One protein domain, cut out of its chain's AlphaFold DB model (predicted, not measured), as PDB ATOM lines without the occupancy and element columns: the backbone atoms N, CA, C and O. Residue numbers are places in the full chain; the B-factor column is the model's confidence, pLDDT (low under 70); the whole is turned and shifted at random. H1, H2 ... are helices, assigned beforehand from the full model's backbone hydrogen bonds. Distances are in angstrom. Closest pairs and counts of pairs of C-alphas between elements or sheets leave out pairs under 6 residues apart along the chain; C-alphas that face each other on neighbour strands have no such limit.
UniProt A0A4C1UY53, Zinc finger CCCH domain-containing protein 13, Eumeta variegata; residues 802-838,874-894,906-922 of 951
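AT A GLANCE: This is residues 802 to 838, 874 to 894 and 906 to 922 of the 951 residues of the protein "Zinc finger CCCH domain-containing protein 13" of Eumeta variegata (UniProt A0A4C1UY53). What does the model look like? It is a thin rod of helices strung out in a loose row: H3 makes one end, the small H1 and H2 sit where H3 gives way to H4, H4 carries the line on, and H5 makes the other end, with residues 917 to 922 folding back beside it. At the H3 end, residues 830 to 838 stick out. What is it made of? The printed part has 75 residues with five named helices, H1 to H5 along the chain, and no named strand: the class is all helix. How is it spread? It is extended, with a radius of gyration of the C-alphas of 19.7 A and spans of 70 by 18 by 17 A.

HOW THE PARTS SIT: What does the longest helix touch? H3, residues 819 to 838, touches H1, residues 803 to 809, with its residues 825 to 829 alone; the closest C-alphas, of Leu 826 and Pro 803, are 6.6 A apart. Their lines stand at a steep tilt of 49 degrees, opposite ways. What lies near these two? H2, residues 814 to 817, is close to H3 but not clearly touching, the closest C-alphas being those of Val 814 and Val 822, 6.3 A. H4, residues 876 to 894, is close to H1 but not clearly touching, with the C-alphas of Ala 877 and Ala 808 closest at 5.8 A; they run the same way at a shallow tilt of 32 degrees, only just short of steep. What comes beyond, and what stays apart? H5, residues 906 to 916, is close to H4 but not clearly touching, with the C-alphas of Leu 912 and Leu 893 closest at 7.5 A, opposite ways at a shallow tilt of 9 degrees. H3 is apart from H4 and H5. How do the backbones run? In H1, H3, H4 and H5 every O i to N i+4 pair is within hydrogen-bond range; H2 is too short for such a pair.

IN THESE COORDINATES: Where is the longest helix? H3 runs 28.7 A from C-alpha 819 at (5.484, 2.311, 33.648) to C-alpha 838 at (3.370, -26.293, 32.627). How long are the others? H4 is 26.4 A, H5 15.1 A, H1 9.5 A and H2 5.3 A; H5 ends with C-alpha 916 at (-14.160, 27.038, 44.270).

THE WHOLE: How far does it reach? The two C-alphas farthest apart, of Glu 838 and Ala 906, are 69.8 A apart. Where is it cut? Residues 839 to 873 are not printed, a gap of 29.9 A between C-alphas 838 and 874, nor are 895 to 905, 14.7 A between C-alphas 894 and 906. Is any link long? The links printed whole, H1 to H2 and H2 to H3, are tight. Where is confidence low? Residues 874 to 875 and 877 to 878 are under 70, and the mean pLDDT of the printed part is 84.9.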
ATOM      1  N   ARG A 802      -4.910 -10.540  41.891       89.69
ATOM      2  CA  ARG A 802      -4.168 -10.211  40.654       89.69
ATOM      3  C   ARG A 802      -3.455  -8.859  40.792       89.69
ATOM      4  O   ARG A 802      -4.085  -7.923  41.289       89.69
ATOM      5  N   PRO A 803      -2.222  -8.692  40.276       90.75
ATOM      6  CA  PRO A 803      -1.482  -7.431  40.353       90.75
ATOM      7  C   PRO A 803      -2.255  -6.261  39.736       90.75
ATOM      8  O   PRO A 803      -2.340  -5.205  40.352       90.75
ATOM      9  N   GLU A 804      -2.905  -6.496  38.590       86.62
ATOM     10  CA  GLU A 804      -3.857  -5.595  37.916       86.62
ATOM     11  C   GLU A 804      -4.830  -4.933  38.919       86.62
ATOM     12  O   GLU A 804      -5.000  -3.714  38.952       86.62
ATOM     13  N   ARG A 805      -5.456  -5.755  39.776       86.44
ATOM     14  CA  ARG A 805      -6.470  -5.323  40.745       86.44
ATOM     15  C   ARG A 805      -5.872  -4.867  42.071       86.44
ATOM     16  O   ARG A 805      -6.488  -4.042  42.738       86.44
ATOM     17  N   LEU A 806      -4.698  -5.366  42.458       89.88
ATOM     18  CA  LEU A 806      -3.982  -4.897  43.646       89.88
ATOM     19  C   LEU A 806      -3.474  -3.466  43.455       89.88
ATOM     20  O   LEU A 806      -3.722  -2.640  44.323       89.88
ATOM     21  N   LEU A 807      -2.861  -3.145  42.310       88.31
ATOM     22  CA  LEU A 807      -2.427  -1.782  41.979       88.31
ATOM     23  C   LEU A 807      -3.618  -0.808  41.994       88.31
ATOM     24  O   LEU A 807      -3.590   0.187  42.717       88.31
ATOM     25  N   ALA A 808      -4.716  -1.161  41.315       85.00
ATOM     26  CA  ALA A 808      -5.953  -0.374  41.328       85.00
ATOM     27  C   ALA A 808      -6.597  -0.255  42.727       85.00
ATOM     28  O   ALA A 808      -7.155   0.784  43.070       85.00
ATOM     29  N   ARG A 809      -6.518  -1.293  43.573       85.94
ATOM     30  CA  ARG A 809      -7.046  -1.257  44.951       85.94
ATOM     31  C   ARG A 809      -6.161  -0.454  45.910       85.94
ATOM     32  O   ARG A 809      -6.682   0.097  46.876       85.94
ATOM     33  N   LEU A 810      -4.858  -0.384  45.647       88.06
ATOM     34  CA  LEU A 810      -3.892   0.443  46.376       88.06
ATOM     35  C   LEU A 810      -3.889   1.912  45.911       88.06
ATOM     36  O   LEU A 810      -3.172   2.717  46.492       88.06
ATOM     37  N   GLY A 811      -4.652   2.267  44.867       87.88
ATOM     38  CA  GLY A 811      -4.636   3.608  44.264       87.88
ATOM     39  C   GLY A 811      -3.361   3.922  43.469       87.88
ATOM     40  O   GLY A 811      -3.166   5.056  43.036       87.88
ATOM     41  N   LEU A 812      -2.491   2.930  43.251       90.38
ATOM     42  CA  LEU A 812      -1.231   3.094  42.533       90.38
ATOM     43  C   LEU A 812      -1.496   3.158  41.027       90.38
ATOM     44  O   LEU A 812      -1.668   2.134  40.364       90.38
ATOM     45  N   SER A 813      -1.527   4.377  40.482       86.56
ATOM     46  CA  SER A 813      -1.547   4.581  39.035       86.56
ATOM     47  C   SER A 813      -0.229   4.141  38.395       86.56
ATOM     48  O   SER A 813       0.826   4.121  39.034       86.56
ATOM     49  N   VAL A 814      -0.286   3.844  37.097       86.50
ATOM     50  CA  VAL A 814       0.894   3.489  36.292       86.50
ATOM     51  C   VAL A 814       1.947   4.608  36.307       86.50
ATOM     52  O   VAL A 814       3.143   4.337  36.258       86.50
ATOM     53  N   GLU A 815       1.519   5.865  36.444       82.31
ATOM     54  CA  GLU A 815       2.405   7.024  36.585       82.31
ATOM     55  C   GLU A 815       3.100   7.065  37.955       82.31
ATOM     56  O   GLU A 815       4.310   7.258  38.005       82.31
ATOM     57  N   MET A 816       2.375   6.837  39.061       83.38
ATOM     58  CA  MET A 816       2.967   6.867  40.411       83.38
ATOM     59  C   MET A 816       3.864   5.660  40.702       83.38
ATOM     60  O   MET A 816       4.843   5.792  41.429       83.38
ATOM     61  N   ALA A 817       3.535   4.487  40.157       89.88
ATOM     62  CA  ALA A 817       4.363   3.290  40.285       89.88
ATOM     63  C   ALA A 817       5.527   3.250  39.274       89.88
ATOM     64  O   ALA A 817       6.491   2.521  39.493       89.88
ATOM     65  N   GLY A 818       5.442   4.018  38.183       92.56
ATOM     66  CA  GLY A 818       6.351   3.962  37.038       92.56
ATOM     67  C   GLY A 818       5.961   2.867  36.036       92.56
ATOM     68  O   GLY A 818       5.759   1.706  36.409       92.56
ATOM     69  N   LYS A 819       5.894   3.222  34.741       93.44
ATOM     70  CA  LYS A 819       5.484   2.311  33.648       93.44
ATOM     71  C   LYS A 819       6.286   1.002  33.655       93.44
ATOM     72  O   LYS A 819       5.696  -0.076  33.623       93.44
ATOM     73  N   GLU A 820       7.607   1.099  33.794       94.25
ATOM     74  CA  GLU A 820       8.532  -0.042  33.824       94.25
ATOM     75  C   GLU A 820       8.284  -0.994  35.003       94.25
ATOM     76  O   GLU A 820       8.372  -2.212  34.845       94.25
ATOM     77  N   VAL A 821       7.957  -0.466  36.188       93.19
ATOM     78  CA  VAL A 821       7.713  -1.277  37.392       93.19
ATOM     79  C   VAL A 821       6.394  -2.034  37.252       93.19
ATOM     80  O   VAL A 821       6.341  -3.231  37.535       93.19
ATOM     81  N   VAL A 822       5.346  -1.372  36.751       93.06
ATOM     82  CA  VAL A 822       4.052  -2.013  36.476       93.06
ATOM     83  C   VAL A 822       4.192  -3.089  35.400       93.06
ATOM     84  O   VAL A 822       3.733  -4.210  35.619       93.06
ATOM     85  N   GLN A 823       4.888  -2.810  34.295       93.62
ATOM     86  CA  GLN A 823       5.194  -3.809  33.262       93.62
ATOM     87  C   GLN A 823       5.954  -5.009  33.844       93.62
ATOM     88  O   GLN A 823       5.520  -6.145  33.676       93.62
ATOM     89  N   ASN A 824       7.009  -4.771  34.631       95.62
ATOM     90  CA  ASN A 824       7.760  -5.830  35.309       95.62
ATOM     91  C   ASN A 824       6.894  -6.689  36.247       95.62
ATOM     92  O   ASN A 824       7.138  -7.889  36.374       95.62
ATOM     93  N   ILE A 825       5.905  -6.106  36.932       94.62
ATOM     94  CA  ILE A 825       4.985  -6.843  37.810       94.62
ATOM     95  C   ILE A 825       3.998  -7.685  36.984       94.62
ATOM     96  O   ILE A 825       3.804  -8.864  37.286       94.62
ATOM     97  N   LEU A 826       3.408  -7.113  35.929       92.69
ATOM     98  CA  LEU A 826       2.468  -7.809  35.041       92.69
ATOM     99  C   LEU A 826       3.149  -8.962  34.284       92.69
ATOM    100  O   LEU A 826       2.616 -10.071  34.240       92.69
ATOM    101  N   GLU A 827       4.364  -8.745  33.774       93.94
ATOM    102  CA  GLU A 827       5.185  -9.798  33.172       93.94
ATOM    103  C   GLU A 827       5.494 -10.934  34.152       93.94
ATOM    104  O   GLU A 827       5.445 -12.101  33.766       93.94
ATOM    105  N   LYS A 828       5.826 -10.620  35.412       94.19
ATOM    106  CA  LYS A 828       6.152 -11.637  36.425       94.19
ATOM    107  C   LYS A 828       4.947 -12.512  36.758       94.19
ATOM    108  O   LYS A 828       5.113 -13.725  36.870       94.19
ATOM    109  N   ASP A 829       3.745 -11.948  36.849       92.00
ATOM    110  CA  ASP A 829       2.516 -12.740  37.003       92.00
ATOM    111  C   ASP A 829       2.218 -13.571  35.742       92.00
ATOM    112  O   ASP A 829       2.002 -14.775  35.852       92.00
ATOM    113  N   TYR A 830       2.334 -13.006  34.533       90.25
ATOM    114  CA  TYR A 830       2.173 -13.772  33.285       90.25
ATOM    115  C   TYR A 830       3.138 -14.971  33.205       90.25
ATOM    116  O   TYR A 830       2.708 -16.105  32.985       90.25
ATOM    117  N   LYS A 831       4.432 -14.744  33.475       92.81
ATOM    118  CA  LYS A 831       5.482 -15.778  33.530       92.81
ATOM    119  C   LYS A 831       5.198 -16.822  34.619       92.81
ATOM    120  O   LYS A 831       5.329 -18.017  34.364       92.81
ATOM    121  N   THR A 832       4.720 -16.399  35.792       90.25
ATOM    122  CA  THR A 832       4.315 -17.310  36.879       90.25
ATOM    123  C   THR A 832       3.124 -18.180  36.464       90.25
ATOM    124  O   THR A 832       3.169 -19.394  36.639       90.25
ATOM    125  N   ARG A 833       2.087 -17.602  35.840       87.94
ATOM    126  CA  ARG A 833       0.907 -18.340  35.353       87.94
ATOM    127  C   ARG A 833       1.231 -19.315  34.214       87.94
ATOM    128  O   ARG A 833       0.514 -20.304  34.071       87.94
ATOM    129  N   LEU A 834       2.254 -19.059  33.392       88.25
ATOM    130  CA  LEU A 834       2.747 -20.042  32.415       88.25
ATOM    131  C   LEU A 834       3.428 -21.218  33.124       88.25
ATOM    132  O   LEU A 834       3.003 -22.356  32.941       88.25
ATOM    133  N   HIS A 835       4.378 -20.938  34.017       87.69
ATOM    134  CA  HIS A 835       5.074 -21.968  34.788       87.69
ATOM    135  C   HIS A 835       4.108 -22.820  35.641       87.69
ATOM    136  O   HIS A 835       4.267 -24.035  35.747       87.69
ATOM    137  N   GLU A 836       3.046 -22.232  36.204       87.12
ATOM    138  CA  GLU A 836       1.974 -22.989  36.870       87.12
ATOM    139  C   GLU A 836       1.223 -23.938  35.925       87.12
ATOM    140  O   GLU A 836       0.934 -25.071  36.312       87.12
ATOM    141  N   LYS A 837       0.901 -23.498  34.700       87.44
ATOM    142  CA  LYS A 837       0.228 -24.344  33.699       87.44
ATOM    143  C   LYS A 837       1.112 -25.528  33.323       87.44
ATOM    144  O   LYS A 837       0.648 -26.660  33.428       87.44
ATOM    145  N   GLU A 838       2.376 -25.273  32.989       87.88
ATOM    146  CA  GLU A 838       3.370 -26.293  32.627       87.88
ATOM    147  C   GLU A 838       3.519 -27.350  33.733       87.88
ATOM    148  O   GLU A 838       3.383 -28.547  33.473       87.88
ATOM    149  N   HIS A 874      -7.991   0.100  33.340       56.00
ATOM    150  CA  HIS A 874      -9.270   0.803  33.450       56.00
ATOM    151  C   HIS A 874      -9.135   2.223  34.050       56.00
ATOM    152  O   HIS A 874      -8.551   2.370  35.132       56.00
ATOM    153  N   PRO A 875      -9.785   3.262  33.477       60.91
ATOM    154  CA  PRO A 875      -9.668   4.664  33.915       60.91
ATOM    155  C   PRO A 875     -10.195   4.960  35.335       60.91
ATOM    156  O   PRO A 875     -10.190   6.106  35.777       60.91
ATOM    157  N   VAL A 876     -10.599   3.938  36.096       70.12
ATOM    158  CA  VAL A 876     -10.909   4.061  37.528       70.12
ATOM    159  C   VAL A 876      -9.667   4.469  38.324       70.12
ATOM    160  O   VAL A 876      -9.813   5.259  39.248       70.12
ATOM    161  N   ALA A 877      -8.461   4.049  37.923       61.75
ATOM    162  CA  ALA A 877      -7.224   4.534  38.542       61.75
ATOM    163  C   ALA A 877      -7.044   6.054  38.343       61.75
ATOM    164  O   ALA A 877      -6.726   6.771  39.291       61.75
ATOM    165  N   ALA A 878      -7.331   6.573  37.143       62.47
ATOM    166  CA  ALA A 878      -7.293   8.009  36.862       62.47
ATOM    167  C   ALA A 878      -8.381   8.781  37.636       62.47
ATOM    168  O   ALA A 878      -8.106   9.845  38.189       62.47
ATOM    169  N   ILE A 879      -9.594   8.224  37.753       72.62
ATOM    170  CA  ILE A 879     -10.669   8.791  38.585       72.62
ATOM    171  C   ILE A 879     -10.260   8.806  40.066       72.62
ATOM    172  O   ILE A 879     -10.436   9.823  40.734       72.62
ATOM    173  N   GLN A 880      -9.674   7.724  40.586       75.75
ATOM    174  CA  GLN A 880      -9.196   7.646  41.968       75.75
ATOM    175  C   GLN A 880      -8.117   8.699  42.239       75.75
ATOM    176  O   GLN A 880      -8.307   9.511  43.145       75.75
ATOM    177  N   VAL A 881      -7.078   8.786  41.398       74.75
ATOM    178  CA  VAL A 881      -6.050   9.841  41.476       74.75
ATOM    179  C   VAL A 881      -6.669  11.239  41.386       74.75
ATOM    180  O   VAL A 881      -6.284  12.123  42.148       74.75
ATOM    181  N   ALA A 882      -7.673  11.465  40.534       70.38
ATOM    182  CA  ALA A 882      -8.379  12.745  40.471       70.38
ATOM    183  C   ALA A 882      -9.160  13.054  41.764       70.38
ATOM    184  O   ALA A 882      -9.132  14.192  42.242       70.38
ATOM    185  N   THR A 883      -9.817  12.062  42.379       75.94
ATOM    186  CA  THR A 883     -10.492  12.243  43.677       75.94
ATOM    187  C   THR A 883      -9.510  12.447  44.826       75.94
ATOM    188  O   THR A 883      -9.790  13.247  45.716       75.94
ATOM    189  N   GLU A 884      -8.348  11.794  44.811       79.94
ATOM    190  CA  GLU A 884      -7.315  11.967  45.829       79.94
ATOM    191  C   GLU A 884      -6.600  13.313  45.677       79.94
ATOM    192  O   GLU A 884      -6.446  14.034  46.659       79.94
ATOM    193  N   LYS A 885      -6.287  13.734  44.446       82.38
ATOM    194  CA  LYS A 885      -5.803  15.086  44.132       82.38
ATOM    195  C   LYS A 885      -6.796  16.147  44.616       82.38
ATOM    196  O   LYS A 885      -6.382  17.085  45.294       82.38
ATOM    197  N   ARG A 886      -8.105  15.950  44.394       79.19
ATOM    198  CA  ARG A 886      -9.174  16.822  44.921       79.19
ATOM    199  C   ARG A 886      -9.253  16.801  46.454       79.19
ATOM    200  O   ARG A 886      -9.398  17.858  47.064       79.19
ATOM    201  N   LYS A 887      -9.115  15.635  47.100       81.38
ATOM    202  CA  LYS A 887      -9.026  15.520  48.572       81.38
ATOM    203  C   LYS A 887      -7.796  16.244  49.122       81.38
ATOM    204  O   LYS A 887      -7.923  16.948  50.115       81.38
ATOM    205  N   ARG A 888      -6.637  16.125  48.470       81.94
ATOM    206  CA  ARG A 888      -5.371  16.765  48.861       81.94
ATOM    207  C   ARG A 888      -5.411  18.280  48.657       81.94
ATOM    208  O   ARG A 888      -4.934  19.010  49.516       81.94
ATOM    209  N   GLN A 889      -6.058  18.756  47.591       82.25
ATOM    210  CA  GLN A 889      -6.396  20.172  47.408       82.25
ATOM    211  C   GLN A 889      -7.314  20.663  48.536       82.25
ATOM    212  O   GLN A 889      -6.981  21.641  49.198       82.25
ATOM    213  N   ARG A 890      -8.407  19.948  48.847       80.81
ATOM    214  CA  ARG A 890      -9.286  20.281  49.984       80.81
ATOM    215  C   ARG A 890      -8.509  20.311  51.309       80.81
ATOM    216  O   ARG A 890      -8.621  21.276  52.056       80.81
ATOM    217  N   ALA A 891      -7.658  19.322  51.569       80.62
ATOM    218  CA  ALA A 891      -6.810  19.272  52.758       80.62
ATOM    219  C   ALA A 891      -5.791  20.427  52.822       80.62
ATOM    220  O   ALA A 891      -5.550  20.946  53.903       80.62
ATOM    221  N   ALA A 892      -5.243  20.892  51.696       81.38
ATOM    222  CA  ALA A 892      -4.362  22.063  51.669       81.38
ATOM    223  C   ALA A 892      -5.114  23.380  51.953       81.38
ATOM    224  O   ALA A 892      -4.598  24.250  52.653       81.38
ATOM    225  N   LEU A 893      -6.346  23.519  51.449       77.12
ATOM    226  CA  LEU A 893      -7.190  24.706  51.637       77.12
ATOM    227  C   LEU A 893      -7.693  24.851  53.085       77.12
ATOM    228  O   LEU A 893      -7.680  25.955  53.634       77.12
ATOM    229  N   PHE A 894      -8.115  23.740  53.701       78.31
ATOM    230  CA  PHE A 894      -8.714  23.721  55.042       78.31
ATOM    231  C   PHE A 894      -7.725  23.352  56.163       78.31
ATOM    232  O   PHE A 894      -7.817  23.909  57.248       78.31
ATOM    233  N   ALA A 906     -12.582  37.495  56.253       87.06
ATOM    234  CA  ALA A 906     -13.278  37.717  54.978       87.06
ATOM    235  C   ALA A 906     -12.368  37.589  53.737       87.06
ATOM    236  O   ALA A 906     -12.812  37.153  52.679       87.06
ATOM    237  N   ARG A 907     -11.065  37.886  53.874       82.44
ATOM    238  CA  ARG A 907     -10.054  37.670  52.822       82.44
ATOM    239  C   ARG A 907      -9.786  36.186  52.527       82.44
ATOM    240  O   ARG A 907      -9.612  35.835  51.365       82.44
ATOM    241  N   ARG A 908      -9.742  35.318  53.549       85.38
ATOM    242  CA  ARG A 908      -9.565  33.860  53.381       85.38
ATOM    243  C   ARG A 908     -10.844  33.210  52.857       85.38
ATOM    244  O   ARG A 908     -10.749  32.354  51.986       85.38
ATOM    245  N   ASP A 909     -12.014  33.655  53.313       89.50
ATOM    246  CA  ASP A 909     -13.307  33.225  52.761       89.50
ATOM    247  C   ASP A 909     -13.446  33.604  51.273       89.50
ATOM    248  O   ASP A 909     -13.623  32.722  50.434       89.50
ATOM    249  N   LEU A 910     -13.224  34.873  50.897       89.06
ATOM    250  CA  LEU A 910     -13.202  35.285  49.485       89.06
ATOM    251  C   LEU A 910     -12.198  34.474  48.654       89.06
ATOM    252  O   LEU A 910     -12.550  34.012  47.571       89.06
ATOM    253  N   ALA A 911     -10.981  34.237  49.152       86.81
ATOM    254  CA  ALA A 911      -9.998  33.414  48.445       86.81
ATOM    255  C   ALA A 911     -10.478  31.963  48.229       86.81
ATOM    256  O   ALA A 911     -10.260  31.406  47.149       86.81
ATOM    257  N   LEU A 912     -11.169  31.363  49.209       88.81
ATOM    258  CA  LEU A 912     -11.777  30.034  49.079       88.81
ATOM    259  C   LEU A 912     -12.945  30.031  48.088       88.81
ATOM    260  O   LEU A 912     -12.951  29.197  47.185       88.81
ATOM    261  N   ARG A 913     -13.895  30.972  48.195       90.25
ATOM    262  CA  ARG A 913     -15.024  31.102  47.254       90.25
ATOM    263  C   ARG A 913     -14.526  31.268  45.818       90.25
ATOM    264  O   ARG A 913     -14.961  30.549  44.925       90.25
ATOM    265  N   ARG A 914     -13.542  32.146  45.605       88.25
ATOM    266  CA  ARG A 914     -12.908  32.363  44.296       88.25
ATOM    267  C   ARG A 914     -12.253  31.089  43.766       88.25
ATOM    268  O   ARG A 914     -12.509  30.728  42.622       88.25
ATOM    269  N   HIS A 915     -11.496  30.373  44.597       86.56
ATOM    270  CA  HIS A 915     -10.883  29.102  44.209       86.56
ATOM    271  C   HIS A 915     -11.925  28.026  43.843       86.56
ATOM    272  O   HIS A 915     -11.747  27.322  42.853       86.56
ATOM    273  N   LEU A 916     -13.037  27.934  44.584       86.62
ATOM    274  CA  LEU A 916     -14.160  27.038  44.270       86.62
ATOM    275  C   LEU A 916     -14.847  27.399  42.939       86.62
ATOM    276  O   LEU A 916     -15.263  26.507  42.206       86.62
ATOM    277  N   CYS A 917     -14.897  28.686  42.587       90.00
ATOM    278  CA  CYS A 917     -15.389  29.183  41.297       90.00
ATOM    279  C   CYS A 917     -14.344  29.141  40.157       90.00
ATOM    280  O   CYS A 917     -14.590  29.708  39.096       90.00
ATOM    281  N   ASN A 918     -13.178  28.504  40.349       87.56
ATOM    282  CA  ASN A 918     -12.033  28.507  39.418       87.56
ATOM    283  C   ASN A 918     -11.472  29.909  39.074       87.56
ATOM    284  O   ASN A 918     -10.741  30.075  38.096       87.56
ATOM    285  N   LEU A 919     -11.773  30.922  39.887       89.25
ATOM    286  CA  LEU A 919     -11.196  32.261  39.792       89.25
ATOM    287  C   LEU A 919      -9.830  32.302  40.505       89.25
ATOM    288  O   LEU A 919      -9.603  31.537  41.449       89.25
ATOM    289  N   PRO A 920      -8.908  33.210  40.119       86.19
ATOM    290  CA  PRO A 920      -7.643  33.359  40.832       86.19
ATOM    291  C   PRO A 920      -7.904  33.690  42.317       86.19
ATOM    292  O   PRO A 920      -8.743  34.559  42.598       86.19
ATOM    293  N   PRO A 921      -7.230  32.996  43.261       81.31
ATOM    294  CA  PRO A 921      -7.539  33.063  44.693       81.31
ATOM    295  C   PRO A 921      -7.112  34.397  45.305       81.31
ATOM    296  O   PRO A 921      -7.806  34.934  46.163       81.31
ATOM    297  N   THR A 922      -6.021  34.981  44.807       82.81
ATOM    298  CA  THR A 922      -5.832  36.423  44.892       82.81
ATOM    299  C   THR A 922      -6.847  37.092  43.983       82.81
ATOM    300  O   THR A 922      -6.886  36.873  42.767       82.81
TER     301      THR A 922